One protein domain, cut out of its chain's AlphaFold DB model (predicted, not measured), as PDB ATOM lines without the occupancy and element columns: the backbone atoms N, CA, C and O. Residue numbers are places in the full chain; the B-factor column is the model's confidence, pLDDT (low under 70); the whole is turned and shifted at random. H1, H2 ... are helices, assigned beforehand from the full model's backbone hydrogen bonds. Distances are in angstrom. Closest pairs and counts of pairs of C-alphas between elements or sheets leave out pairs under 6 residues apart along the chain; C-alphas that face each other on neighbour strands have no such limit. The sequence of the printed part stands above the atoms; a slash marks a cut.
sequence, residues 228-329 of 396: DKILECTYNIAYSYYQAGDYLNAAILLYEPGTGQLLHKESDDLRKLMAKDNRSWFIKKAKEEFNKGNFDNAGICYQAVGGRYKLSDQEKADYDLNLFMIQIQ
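This is residues 228 to 329 of the 396 residues of an uncharacterized protein of Fusicatenibacter sp. 2789STDY5834925 (UniProt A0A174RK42). Two groups of three helices stand end to end along the longest axis: H1, H2 and H3 side by side in a triangle, then H4, H5 and H6 in an up-and-down bundle, each helix running against the one before it. Near the middle H2 and H5 cross about perpendicular. The printed part has 102 residues with six named helices, H1 to H6, and no named strand, class all helix. It is compact, with a radius of gyration of the C-alphas of 13.3 A and spans of 37 by 28 by 24 A.

H1, residues 228 to 243, touches H2, residues 247 to 255, in a hairpin with a shallow tilt of 19 degrees; the closest C-alphas, of Ala 238 and Ala 250, are 4.2 A apart. H3, residues 265 to 277, touches H1, whose residues 235 to 242 alone take part, with Tyr 235 and Ser 267 closest at 5.6 A between C-alphas. H4, residues 279 to 292, and H5, residues 295 to 304, touch in a hairpin, opposite ways at 10 degrees, a shallow tilt; the closest C-alphas are Ala 286 and Ala 298, 4.0 A apart. H5 touches H2 about perpendicular at 84 degrees, closest at C-alphas 255 and 300, 6.5 A. H6, residues 313 to 327, touches H5 at a steep tilt of 41 degrees, closest at C-alphas 295 and 326, 5.9 A. H1 and H6 are apart. In each of the six helices every O i to N i+4 pair is within hydrogen-bond range.

H1 begins at C-alpha 228, (28.700, 13.057, 155.269), and is 22.5 A long. H2 is 11.7 A, H3 18.5 A, H4 20.3 A and H5 14.1 A long. H6, 20.9 A, ends at C-alpha 327, (26.452, -14.180, 172.624).

The farthest C-alphas, of Lys 229 and Gln 314, are 40.1 A apart. The printed part has no cut and no long link. Residues 257 to 264 are under pLDDT 70.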
ATOM      1  N   ASP A 228      27.437  13.279 155.973       87.88
ATOM      2  CA  ASP A 228      28.700  13.057 155.269       87.88
ATOM      3  C   ASP A 228      29.866  13.662 156.070       87.88
ATOM      4  O   ASP A 228      30.896  13.011 156.253       87.88
ATOM      5  N   LYS A 229      29.655  14.822 156.708       91.81
ATOM      6  CA  LYS A 229      30.621  15.436 157.638       91.81
ATOM      7  C   LYS A 229      30.956  14.550 158.845       91.81
ATOM      8  O   LYS A 229      32.125  14.438 159.209       91.81
ATOM      9  N   ILE A 230      29.977  13.854 159.440       89.50
ATOM     10  CA  ILE A 230      30.221  12.862 160.514       89.50
ATOM     11  C   ILE A 230      31.153  11.744 160.029       89.50
ATOM     12  O   ILE A 230      31.997  11.259 160.793       89.50
ATOM     13  N   LEU A 231      31.007  11.318 158.772       87.44
ATOM     14  CA  LEU A 231      31.798  10.248 158.169       87.44
ATOM     15  C   LEU A 231      33.223  10.713 157.841       87.44
ATOM     16  O   LEU A 231      34.166   9.971 158.125       87.44
ATOM     17  N   GLU A 232      33.388  11.938 157.333       90.00
ATOM     18  CA  GLU A 232      34.694  12.587 157.137       90.00
ATOM     19  C   GLU A 232      35.446  12.760 158.465       90.00
ATOM     20  O   GLU A 232      36.565  12.264 158.607       90.00
ATOM     21  N   CYS A 233      34.809  13.347 159.485       92.25
ATOM     22  CA  CYS A 233      35.403  13.488 160.819       92.25
ATOM     23  C   CYS A 233      35.803  12.117 161.396       92.25
ATOM     24  O   CYS A 233      36.903  11.936 161.915       92.25
ATOM     25  N   THR A 234      34.937  11.102 161.263       91.12
ATOM     26  CA  THR A 234      35.236   9.735 161.732       91.12
ATOM     27  C   THR A 234      36.438   9.124 161.007       91.12
ATOM     28  O   THR A 234      37.245   8.442 161.642       91.12
ATOM     29  N   TYR A 235      36.591   9.382 159.704       91.38
ATOM     30  CA  TYR A 235      37.772   8.980 158.944       91.38
ATOM     31  C   TYR A 235      39.041   9.673 159.458       91.38
ATOM     32  O   TYR A 235      40.021   8.982 159.739       91.38
ATOM     33  N   ASN A 236      39.016  10.994 159.645       93.69
ATOM     34  CA  ASN A 236      40.171  11.766 160.112       93.69
ATOM     35  C   ASN A 236      40.638  11.316 161.508       93.69
ATOM     36  O   ASN A 236      41.829  11.056 161.707       93.69
ATOM     37  N   ILE A 237      39.703  11.106 162.444       93.94
ATOM     38  CA  ILE A 237      39.999  10.584 163.789       93.94
ATOM     39  C   ILE A 237      40.585   9.163 163.699       93.94
ATOM     40  O   ILE A 237      41.598   8.858 164.330       93.94
ATOM     41  N   ALA A 238      40.007   8.272 162.888       93.38
ATOM     42  CA  ALA A 238      40.556   6.925 162.716       93.38
ATOM     43  C   ALA A 238      41.947   6.936 162.048       93.38
ATOM     44  O   ALA A 238      42.805   6.111 162.374       93.38
ATOM     45  N   TYR A 239      42.194   7.881 161.141       93.44
ATOM     46  CA  TYR A 239      43.481   8.066 160.480       93.44
ATOM     47  C   TYR A 239      44.549   8.630 161.429       93.44
ATOM     48  O   TYR A 239      45.702   8.198 161.356       93.44
ATOM     49  N   SER A 240      44.192   9.520 162.361       95.56
ATOM     50  CA  SER A 240      45.125  10.020 163.379       95.56
ATOM     51  C   SER A 240      45.535   8.915 164.364       95.56
ATOM     52  O   SER A 240      46.731   8.731 164.600       95.56
ATOM     53  N   TYR A 241      44.592   8.078 164.820       95.88
ATOM     54  CA  TYR A 241      44.907   6.861 165.584       95.88
ATOM     55  C   TYR A 241      45.804   5.895 164.794       95.88
ATOM     56  O   TYR A 241      46.781   5.375 165.336       95.88
ATOM     57  N   TYR A 242      45.536   5.690 163.499       93.81
ATOM     58  CA  TYR A 242      46.380   4.863 162.633       93.81
ATOM     59  C   TYR A 242      47.816   5.403 162.513       93.81
ATOM     60  O   TYR A 242      48.768   4.632 162.643       93.81
ATOM     61  N   GLN A 243      47.986   6.716 162.321       94.44
ATOM     62  CA  GLN A 243      49.294   7.390 162.288       94.44
ATOM     63  C   GLN A 243      50.046   7.264 163.623       94.44
ATOM     64  O   GLN A 243      51.261   7.072 163.629       94.44
ATOM     65  N   ALA A 244      49.329   7.308 164.750       95.81
ATOM     66  CA  ALA A 244      49.884   7.089 166.088       95.81
ATOM     67  C   ALA A 244      50.218   5.611 166.399       95.81
ATOM     68  O   ALA A 244      50.801   5.317 167.443       95.81
ATOM     69  N   GLY A 245      49.858   4.669 165.517       94.00
ATOM     70  CA  GLY A 245      50.029   3.228 165.734       94.00
ATOM     71  C   GLY A 245      48.954   2.583 166.621       94.00
ATOM     72  O   GLY A 245      49.067   1.401 166.957       94.00
ATOM     73  N   ASP A 246      47.901   3.319 166.984       95.88
ATOM     74  CA  ASP A 246      46.765   2.818 167.761       95.88
ATOM     75  C   ASP A 246      45.715   2.174 166.848       95.88
ATOM     76  O   ASP A 246      44.609   2.667 166.606       95.88
ATOM     77  N   TYR A 247      46.089   1.019 166.303       95.06
ATOM     78  CA  TYR A 247      45.249   0.294 165.355       95.06
ATOM     79  C   TYR A 247      43.969  -0.279 165.982       95.06
ATOM     80  O   TYR A 247      43.073  -0.667 165.234       95.06
ATOM     81  N   LEU A 248      43.859  -0.357 167.320       95.19
ATOM     82  CA  LEU A 248      42.617  -0.794 167.967       95.19
ATOM     83  C   LEU A 248      41.591   0.335 167.934       95.19
ATOM     84  O   LEU A 248      40.495   0.101 167.440       95.19
ATOM     85  N   ASN A 249      41.938   1.542 168.386       94.38
ATOM     86  CA  ASN A 249      40.989   2.659 168.389       94.38
ATOM     87  C   ASN A 249      40.604   3.088 166.962       94.38
ATOM     88  O   ASN A 249      39.424   3.312 166.689       94.38
ATOM     89  N   ALA A 250      41.550   3.048 166.015       94.12
ATOM     90  CA  ALA A 250      41.242   3.197 164.590       94.12
ATOM     91  C   ALA A 250      40.254   2.124 164.082       94.12
ATOM     92  O   ALA A 250      39.323   2.433 163.341       94.12
ATOM     93  N   ALA A 251      40.424   0.858 164.483       92.75
ATOM     94  CA  ALA A 251      39.510  -0.215 164.095       92.75
ATOM     95  C   ALA A 251      38.148  -0.134 164.803       92.75
ATOM     96  O   ALA A 251      37.150  -0.465 164.176       92.75
ATOM     97  N   ILE A 252      38.067   0.327 166.053       91.62
ATOM     98  CA  ILE A 252      36.785   0.535 166.744       91.62
ATOM     99  C   ILE A 252      35.939   1.529 165.940       91.62
ATOM    100  O   ILE A 252      34.890   1.146 165.427       91.62
ATOM    101  N   LEU A 253      36.461   2.733 165.684       89.69
ATOM    102  CA  LEU A 253      35.768   3.777 164.912       89.69
ATOM    103  C   LEU A 253      35.335   3.339 163.506       89.69
ATOM    104  O   LEU A 253      34.321   3.805 162.995       89.69
ATOM    105  N   LEU A 254      36.111   2.466 162.861       88.12
ATOM    106  CA  LEU A 254      35.863   2.042 161.482       88.12
ATOM    107  C   LEU A 254      34.991   0.788 161.355       88.12
ATOM    108  O   LEU A 254      34.547   0.497 160.243       88.12
ATOM    109  N   TYR A 255      34.786   0.017 162.426       83.56
ATOM    110  CA  TYR A 255      34.037  -1.248 162.407       83.56
ATOM    111  C   TYR A 255      32.811  -1.257 163.339       83.56
ATOM    112  O   TYR A 255      32.017  -2.196 163.253       83.56
ATOM    113  N   GLU A 256      32.623  -0.229 164.171       74.25
ATOM    114  CA  GLU A 256      31.460  -0.070 165.049       74.25
ATOM    115  C   GLU A 256      30.125  -0.099 164.262       74.25
ATOM    116  O   GLU A 256      29.998   0.570 163.226       74.25
ATOM    117  N   PRO A 257      29.112  -0.870 164.712       58.41
ATOM    118  CA  PRO A 257      27.800  -0.911 164.067       58.41
ATOM    119  C   PRO A 257      27.160   0.480 163.950       58.41
ATOM    120  O   PRO A 257      27.178   1.261 164.889       58.41
ATOM    121  N   GLY A 258      26.566   0.784 162.793       57.31
ATOM    122  CA  GLY A 258      25.983   2.103 162.494       57.31
ATOM    123  C   GLY A 258      26.869   2.980 161.603       57.31
ATOM    124  O   GLY A 258      26.351   3.620 160.694       57.31
ATOM    125  N   THR A 259      28.197   2.901 161.731       56.97
ATOM    126  CA  THR A 259      29.141   3.574 160.803       56.97
ATOM    127  C   THR A 259      29.133   2.950 159.398       56.97
ATOM    128  O   THR A 259      29.426   3.594 158.393       56.97
ATOM    129  N   GLY A 260      28.780   1.663 159.316       47.06
ATOM    130  CA  GLY A 260      28.995   0.822 158.139       47.06
ATOM    131  C   GLY A 260      28.044   1.010 156.953       47.06
ATOM    132  O   GLY A 260      28.268   0.360 155.933       47.06
ATOM    133  N   GLN A 261      26.984   1.821 157.055       50.12
ATOM    134  CA  GLN A 261      25.996   1.960 155.968       50.12
ATOM    135  C   GLN A 261      26.335   3.036 154.931       50.12
ATOM    136  O   GLN A 261      25.852   2.940 153.804       50.12
ATOM    137  N   LEU A 262      27.211   3.987 155.267       50.91
ATOM    138  CA  LEU A 262      27.716   5.019 154.358       50.91
ATOM    139  C   LEU A 262      29.222   5.245 154.581       50.91
ATOM    140  O   LEU A 262      29.684   6.360 154.756       50.91
ATOM    141  N   LEU A 263      30.028   4.175 154.583       56.31
ATOM    142  CA  LEU A 263      31.486   4.328 154.680       56.31
ATOM    143  C   LEU A 263      32.009   5.214 153.540       56.31
ATOM    144  O   LEU A 263      31.975   4.809 152.374       56.31
ATOM    145  N   HIS A 264      32.558   6.380 153.901       65.81
ATOM    146  CA  HIS A 264      33.366   7.189 152.996       65.81
ATOM    147  C   HIS A 264      34.421   6.287 152.340       65.81
ATOM    148  O   HIS A 264      34.986   5.400 152.990       65.81
ATOM    149  N   LYS A 265      34.681   6.470 151.041       77.75
ATOM    150  CA  LYS A 265      35.556   5.569 150.267       77.75
ATOM    151  C   LYS A 265      36.923   5.377 150.938       77.75
ATOM    152  O   LYS A 265      37.476   4.278 150.942       77.75
ATOM    153  N   GLU A 266      37.437   6.448 151.529       82.56
ATOM    154  CA  GLU A 266      38.723   6.491 152.220       82.56
ATOM    155  C   GLU A 266      38.724   5.654 153.507       82.56
ATOM    156  O   GLU A 266      39.720   4.997 153.800       82.56
ATOM    157  N   SER A 267      37.591   5.557 154.210       82.88
ATOM    158  CA  SER A 267      37.408   4.668 155.365       82.88
ATOM    159  C   SER A 267      37.523   3.193 154.979       82.88
ATOM    160  O   SER A 267      38.175   2.422 155.683       82.88
ATOM    161  N   ASP A 268      36.950   2.773 153.847       83.94
ATOM    162  CA  ASP A 268      37.098   1.397 153.345       83.94
ATOM    163  C   ASP A 268      38.534   1.115 152.856       83.94
ATOM    164  O   ASP A 268      39.095   0.047 153.118       83.94
ATOM    165  N   ASP A 269      39.187   2.087 152.213       88.38
ATOM    166  CA  ASP A 269      40.591   1.959 151.811       88.38
ATOM    167  C   ASP A 269      41.552   1.924 153.022       88.38
ATOM    168  O   ASP A 269      42.468   1.093 153.045       88.38
ATOM    169  N   LEU A 270      41.296   2.701 154.082       89.88
ATOM    170  CA  LEU A 270      42.029   2.643 155.354       89.88
ATOM    171  C   LEU A 270      41.812   1.305 156.074       89.88
ATOM    172  O   LEU A 270      42.784   0.674 156.495       89.88
ATOM    173  N   ARG A 271      40.572   0.797 156.135       89.88
ATOM    174  CA  ARG A 271      40.265  -0.551 156.655       89.88
ATOM    175  C   ARG A 271      41.080  -1.631 155.936       89.88
ATOM    176  O   ARG A 271      41.705  -2.469 156.591       89.88
ATOM    177  N   LYS A 272      41.138  -1.601 154.598       89.06
ATOM    178  CA  LYS A 272      41.956  -2.535 153.796       89.06
ATOM    179  C   LYS A 272      43.453  -2.386 154.076       89.06
ATOM    180  O   LYS A 272      44.143  -3.405 154.148       89.06
ATOM    181  N   LEU A 273      43.947  -1.154 154.212       91.62
ATOM    182  CA  LEU A 273      45.353  -0.857 154.489       91.62
ATOM    183  C   LEU A 273      45.772  -1.413 155.857       91.62
ATOM    184  O   LEU A 273      46.686  -2.238 155.923       91.62
ATOM    185  N   MET A 274      45.032  -1.066 156.916       91.00
ATOM    186  CA  MET A 274      45.242  -1.579 158.274       91.00
ATOM    187  C   MET A 274      45.242  -3.109 158.313       91.00
ATOM    188  O   MET A 274      46.169  -3.721 158.843       91.00
ATOM    189  N   ALA A 275      44.225  -3.738 157.717       87.94
ATOM    190  CA  ALA A 275      44.077  -5.191 157.681       87.94
ATOM    191  C   ALA A 275      45.267  -5.900 157.014       87.94
ATOM    192  O   ALA A 275      45.675  -6.985 157.435       87.94
ATOM    193  N   LYS A 276      45.796  -5.296 155.944       89.56
ATOM    194  CA  LYS A 276      46.895  -5.834 155.141       89.56
ATOM    195  C   LYS A 276      48.233  -5.688 155.859       89.56
ATOM    196  O   LYS A 276      48.961  -6.673 155.965       89.56
ATOM    197  N   ASP A 277      48.540  -4.491 156.343       92.06
ATOM    198  CA  ASP A 277      49.875  -4.172 156.853       92.06
ATOM    199  C   ASP A 277      50.043  -4.599 158.326       92.06
ATOM    200  O   ASP A 277      51.136  -4.993 158.727       92.06
ATOM    201  N   ASN A 278      48.948  -4.668 159.099       94.25
ATOM    202  CA  ASN A 278      48.962  -4.998 160.529       94.25
ATOM    203  C   ASN A 278      48.285  -6.342 160.890       94.25
ATOM    204  O   ASN A 278      47.984  -6.578 162.062       94.25
ATOM    205  N   ARG A 279      48.079  -7.270 159.934       94.31
ATOM    206  CA  ARG A 279      47.404  -8.576 160.169       94.31
ATOM    207  C   ARG A 279      47.868  -9.283 161.449       94.31
ATOM    208  O   ARG A 279      47.053  -9.670 162.283       94.31
ATOM    209  N   SER A 280      49.177  -9.488 161.590       95.44
ATOM    210  CA  SER A 280      49.755 -10.239 162.714       95.44
ATOM    211  C   SER A 280      49.559  -9.530 164.055       95.44
ATOM    212  O   SER A 280      49.405 -10.196 165.079       95.44
ATOM    213  N   TRP A 281      49.528  -8.194 164.046       96.44
ATOM    214  CA  TRP A 281      49.214  -7.390 165.221       96.44
ATOM    215  C   TRP A 281      47.756  -7.595 165.634       96.44
ATOM    216  O   TRP A 281      47.511  -7.958 166.781       96.44
ATOM    217  N   PHE A 282      46.803  -7.496 164.697       97.19
ATOM    218  CA  PHE A 282      45.378  -7.701 164.989       97.19
ATOM    219  C   PHE A 282      45.086  -9.098 165.540       97.19
ATOM    220  O   PHE A 282      44.367  -9.218 166.525       97.19
ATOM    221  N   ILE A 283      45.684 -10.159 164.986       97.50
ATOM    222  CA  ILE A 283      45.502 -11.523 165.515       97.50
ATOM    223  C   ILE A 283      46.065 -11.669 166.934       97.50
ATOM    224  O   ILE A 283      45.445 -12.315 167.778       97.50
ATOM    225  N   LYS A 284      47.229 -11.072 167.223       97.94
ATOM    226  CA  LYS A 284      47.799 -11.071 168.578       97.94
ATOM    227  C   LYS A 284      46.898 -10.295 169.542       97.94
ATOM    228  O   LYS A 284      46.556 -10.814 170.603       97.94
ATOM    229  N   LYS A 285      46.465  -9.100 169.138       98.19
ATOM    230  CA  LYS A 285      45.601  -8.213 169.917       98.19
ATOM    231  C   LYS A 285      44.233  -8.838 170.196       98.19
ATOM    232  O   LYS A 285      43.782  -8.789 171.332       98.19
ATOM    233  N   ALA A 286      43.636  -9.526 169.222       98.12
ATOM    234  CA  ALA A 286      42.379 -10.250 169.396       98.12
ATOM    235  C   ALA A 286      42.457 -11.275 170.539       98.12
ATOM    236  O   ALA A 286      41.561 -11.349 171.374       98.12
ATOM    237  N   LYS A 287      43.564 -12.025 170.625       98.19
ATOM    238  CA  LYS A 287      43.794 -13.002 171.702       98.19
ATOM    239  C   LYS A 287      44.070 -12.331 173.047       98.19
ATOM    240  O   LYS A 287      43.619 -12.831 174.072       98.19
ATOM    241  N   GLU A 288      44.786 -11.207 173.058       98.44
ATOM    242  CA  GLU A 288      45.003 -10.410 174.273       98.44
ATOM    243  C   GLU A 288      43.688  -9.858 174.837       98.44
ATOM    244  O   GLU A 288      43.450  -9.984 176.034       98.44
ATOM    245  N   GLU A 289      42.827  -9.285 173.994       98.44
ATOM    246  CA  GLU A 289      41.535  -8.736 174.415       98.44
ATOM    247  C   GLU A 289      40.541  -9.845 174.803       98.44
ATOM    248  O   GLU A 289      39.914  -9.745 175.858       98.44
ATOM    249  N   PHE A 290      40.493 -10.965 174.068       98.19
ATOM    250  CA  PHE A 290      39.709 -12.147 174.455       98.19
ATOM    251  C   PHE A 290      40.109 -12.643 175.849       98.19
ATOM    252  O   PHE A 290      39.253 -12.805 176.716       98.19
ATOM    253  N   ASN A 291      41.408 -12.810 176.121       97.19
ATOM    254  CA  ASN A 291      41.902 -13.277 177.423       97.19
ATOM    255  C   ASN A 291      41.596 -12.312 178.588       97.19
ATOM    256  O   ASN A 291      41.590 -12.747 179.739       97.19
ATOM    257  N   LYS A 292      41.337 -11.025 178.317       97.44
ATOM    258  CA  LYS A 292      40.873 -10.049 179.322       97.44
ATOM    259  C   LYS A 292      39.364 -10.111 179.581       97.44
ATOM    260  O   LYS A 292      38.921  -9.597 180.601       97.44
ATOM    261  N   GLY A 293      38.591 -10.720 178.679       96.50
ATOM    262  CA  GLY A 293      37.127 -10.647 178.656       96.50
ATOM    263  C   GLY A 293      36.568  -9.522 177.771       96.50
ATOM    264  O   GLY A 293      35.361  -9.314 177.751       96.50
ATOM    265  N   ASN A 294      37.419  -8.817 177.018       97.06
ATOM    266  CA  ASN A 294      37.038  -7.711 176.135       97.06
ATOM    267  C   ASN A 294      36.599  -8.258 174.763       97.06
ATOM    268  O   ASN A 294      37.280  -8.064 173.748       97.06
ATOM    269  N   PHE A 295      35.499  -9.012 174.745       96.81
ATOM    270  CA  PHE A 295      35.104  -9.824 173.591       96.81
ATOM    271  C   PHE A 295      34.748  -9.001 172.344       96.81
ATOM    272  O   PHE A 295      35.047  -9.433 171.229       96.81
ATOM    273  N   ASP A 296      34.192  -7.800 172.506       94.94
ATOM    274  CA  ASP A 296      33.866  -6.908 171.385       94.94
ATOM    275  C   ASP A 296      35.134  -6.391 170.693       94.94
ATOM    276  O   ASP A 296      35.289  -6.546 169.482       94.94
ATOM    277  N   ASN A 297      36.117  -5.909 171.465       96.38
ATOM    278  CA  ASN A 297      37.427  -5.487 170.946       96.38
ATOM    279  C   ASN A 297      38.162  -6.636 170.241       96.38
ATOM    280  O   ASN A 297      38.793  -6.441 169.196       96.38
ATOM    281  N   ALA A 298      38.071  -7.850 170.788       97.75
ATOM    282  CA  ALA A 298      38.605  -9.043 170.144       97.75
ATOM    283  C   ALA A 298      37.875  -9.359 168.827       97.75
ATOM    284  O   ALA A 298      38.526  -9.639 167.817       97.75
ATOM    285  N   GLY A 299      36.543  -9.245 168.808       95.81
ATOM    286  CA  GLY A 299      35.703  -9.392 167.618       95.81
ATOM    287  C   GLY A 299      36.071  -8.398 166.516       95.81
ATOM    288  O   GLY A 299      36.319  -8.812 165.384       95.81
ATOM    289  N   ILE A 300      36.223  -7.118 166.868       95.25
ATOM    290  CA  ILE A 300      36.680  -6.042 165.975       95.25
ATOM    291  C   ILE A 300      38.058  -6.373 165.387       95.25
ATOM    292  O   ILE A 300      38.249  -6.265 164.178       95.25
ATOM    293  N   CYS A 301      39.002  -6.878 166.190       96.62
ATOM    294  CA  CYS A 301      40.317  -7.295 165.689       96.62
ATOM    295  C   CYS A 301      40.240  -8.470 164.689       96.62
ATOM    296  O   CYS A 301      40.942  -8.466 163.674       96.62
ATOM    297  N   TYR A 302      39.375  -9.465 164.920       95.94
ATOM    298  CA  TYR A 302      39.143 -10.545 163.947       95.94
ATOM    299  C   TYR A 302      38.446 -10.042 162.673       95.94
ATOM    300  O   TYR A 302      38.795 -10.457 161.563       95.94
ATOM    301  N   GLN A 303      37.485  -9.126 162.809       92.88
ATOM    302  CA  GLN A 303      36.785  -8.501 161.689       92.88
ATOM    303  C   GLN A 303      37.725  -7.614 160.858       92.88
ATOM    304  O   GLN A 303      37.633  -7.636 159.628       92.88
ATOM    305  N   ALA A 304      38.687  -6.938 161.496       93.38
ATOM    306  CA  ALA A 304      39.723  -6.145 160.840       93.38
ATOM    307  C   ALA A 304      40.534  -6.984 159.845       93.38
ATOM    308  O   ALA A 304      40.665  -6.614 158.684       93.38
ATOM    309  N   VAL A 305      40.959  -8.190 160.239       93.62
ATOM    310  CA  VAL A 305      41.666  -9.139 159.354       93.62
ATOM    311  C   VAL A 305      40.786  -9.656 158.197       93.62
ATOM    312  O   VAL A 305      41.302 -10.232 157.239       93.62
ATOM    313  N   GLY A 306      39.475  -9.400 158.227       88.25
ATOM    314  CA  GLY A 306      38.480  -9.806 157.227       88.25
ATOM    315  C   GLY A 306      37.516 -10.892 157.708       88.25
ATOM    316  O   GLY A 306      36.881 -11.549 156.879       88.25
ATOM    317  N   GLY A 307      37.425 -11.110 159.023       88.44
ATOM    318  CA  GLY A 307      36.569 -12.126 159.631       88.44
ATOM    319  C   GLY A 307      36.901 -13.548 159.165       88.44
ATOM    320  O   GLY A 307      37.966 -13.809 158.600       88.44
ATOM    321  N   ARG A 308      35.957 -14.480 159.363       85.69
ATOM    322  CA  ARG A 308      36.133 -15.934 159.148       85.69
ATOM    323  C   ARG A 308      36.773 -16.321 157.800       85.69
ATOM    324  O   ARG A 308      37.418 -17.363 157.723       85.69
ATOM    325  N   TYR A 309      36.630 -15.504 156.753       88.00
ATOM    326  CA  TYR A 309      37.135 -15.784 155.402       88.00
ATOM    327  C   TYR A 309      38.658 -15.636 155.226       88.00
ATOM    328  O   TYR A 309      39.212 -16.251 154.317       88.00
ATOM    329  N   LYS A 310      39.344 -14.838 156.060       90.62
ATOM    330  CA  LYS A 310      40.804 -14.578 155.963       90.62
ATOM    331  C   LYS A 310      41.622 -15.136 157.140       90.62
ATOM    332  O   LYS A 310      42.843 -14.945 157.219       90.62
ATOM    333  N   LEU A 311      40.951 -15.835 158.047       93.62
ATOM    334  CA  LEU A 311      41.549 -16.526 159.184       93.62
ATOM    335  C   LEU A 311      41.980 -17.949 158.781       93.62
ATOM    336  O   LEU A 311      41.348 -18.599 157.948       93.62
ATOM    337  N   SER A 312      43.062 -18.441 159.378       95.94
ATOM    338  CA  SER A 312      43.414 -19.866 159.396       95.94
ATOM    339  C   SER A 312      42.433 -20.651 160.269       95.94
ATOM    340  O   SER A 312      41.686 -20.065 161.045       95.94
ATOM    341  N   ASP A 313      42.426 -21.981 160.186       95.44
ATOM    342  CA  ASP A 313      41.423 -22.785 160.899       95.44
ATOM    343  C   ASP A 313      41.525 -22.676 162.430       95.44
ATOM    344  O   ASP A 313      40.498 -22.692 163.104       95.44
ATOM    345  N   GLN A 314      42.727 -22.452 162.979       95.81
ATOM    346  CA  GLN A 314      42.888 -22.128 164.402       95.81
ATOM    347  C   GLN A 314      42.359 -20.726 164.731       95.81
ATOM    348  O   GLN A 314      41.627 -20.564 165.695       95.81
ATOM    349  N   GLU A 315      42.685 -19.710 163.926       96.62
ATOM    350  CA  GLU A 315      42.197 -18.344 164.159       96.62
ATOM    351  C   GLU A 315      40.664 -18.245 163.990       96.62
ATOM    352  O   GLU A 315      40.025 -17.476 164.701       96.62
ATOM    353  N   LYS A 316      40.056 -19.047 163.098       96.12
ATOM    354  CA  LYS A 316      38.593 -19.215 163.008       96.12
ATOM    355  C   LYS A 316      38.038 -19.824 164.290       96.12
ATOM    356  O   LYS A 316      37.053 -19.318 164.802       96.12
ATOM    357  N   ALA A 317      38.662 -20.885 164.806       95.25
ATOM    358  CA  ALA A 317      38.236 -21.513 166.052       95.25
ATOM    359  C   ALA A 317      38.309 -20.527 167.233       95.25
ATOM    360  O   ALA A 317      37.361 -20.440 168.008       95.25
ATOM    361  N   ASP A 318      39.379 -19.733 167.320       96.75
ATOM    362  CA  ASP A 318      39.536 -18.687 168.335       96.75
ATOM    363  C   ASP A 318      38.465 -17.577 168.188       96.75
ATOM    364  O   ASP A 318      37.902 -17.121 169.183       96.75
ATOM    365  N   TYR A 319      38.133 -17.163 166.957       96.75
ATOM    366  CA  TYR A 319      37.072 -16.179 166.696       96.75
ATOM    367  C   TYR A 319      35.668 -16.726 167.000       96.75
ATOM    368  O   TYR A 319      34.831 -16.018 167.556       96.75
ATOM    369  N   ASP A 320      35.412 -17.992 166.691       94.94
ATOM    370  CA  ASP A 320      34.144 -18.664 166.967       94.94
ATOM    371  C   ASP A 320      33.902 -18.815 168.480       94.94
ATOM    372  O   ASP A 320      32.778 -18.619 168.943       94.94
ATOM    373  N   LEU A 321      34.960 -19.064 169.266       96.25
ATOM    374  CA  LEU A 321      34.918 -19.006 170.733       96.25
ATOM    375  C   LEU A 321      34.624 -17.585 171.239       96.25
ATOM    376  O   LEU A 321      33.831 -17.425 172.163       96.25
ATOM    377  N   ASN A 322      35.206 -16.552 170.620       97.12
ATOM    378  CA  ASN A 322      34.907 -15.159 170.960       97.12
ATOM    379  C   ASN A 322      33.442 -14.793 170.682       97.12
ATOM    380  O   ASN A 322      32.788 -14.210 171.539       97.12
ATOM    381  N   LEU A 323      32.907 -15.164 169.515       94.44
ATOM    382  CA  LEU A 323      31.503 -14.921 169.160       94.44
ATOM    383  C   LEU A 323      30.537 -15.633 170.116       94.44
ATOM    384  O   LEU A 323      29.535 -15.043 170.508       94.44
ATOM    385  N   PHE A 324      30.856 -16.863 170.533       94.69
ATOM    386  CA  PHE A 324      30.110 -17.550 171.589       94.69
ATOM    387  C   PHE A 324      30.150 -16.768 172.911       94.69
ATOM    388  O   PHE A 324      29.105 -16.573 173.525       94.69
ATOM    389  N   MET A 325      31.324 -16.272 173.326       96.00
ATOM    390  CA  MET A 325      31.441 -15.484 174.557       96.00
ATOM    391  C   MET A 325      30.648 -14.174 174.507       96.00
ATOM    392  O   MET A 325      30.007 -13.867 175.506       96.00
ATOM    393  N   ILE A 326      30.625 -13.451 173.374       93.31
ATOM    394  CA  ILE A 326      29.744 -12.279 173.169       93.31
ATOM    395  C   ILE A 326      28.278 -12.690 173.352       93.31
ATOM    396  O   ILE A 326      27.550 -12.068 174.121       93.31
ATOM    397  N   GLN A 327      27.853 -13.759 172.671       91.75
ATOM    398  CA  GLN A 327      26.452 -14.180 172.624       91.75
ATOM    399  C   GLN A 327      25.869 -14.522 174.004       91.75
ATOM    400  O   GLN A 327      24.677 -14.325 174.218       91.75
ATOM    401  N   ILE A 328      26.682 -15.052 174.923       91.56
ATOM    402  CA  ILE A 328      26.212 -15.471 176.252       91.56
ATOM    403  C   ILE A 328      26.279 -14.375 177.329       91.56
ATOM    404  O   ILE A 328      25.932 -14.670 178.468       91.56
ATOM    405  N   GLN A 329      26.750 -13.157 177.033       93.12
ATOM    406  CA  GLN A 329      26.814 -12.089 178.043       93.12
ATOM    407  C   GLN A 329      25.417 -11.611 178.473       93.12
ATOM    408  O   GLN A 329      24.475 -11.606 177.683       93.12
TER     409      GLN A 329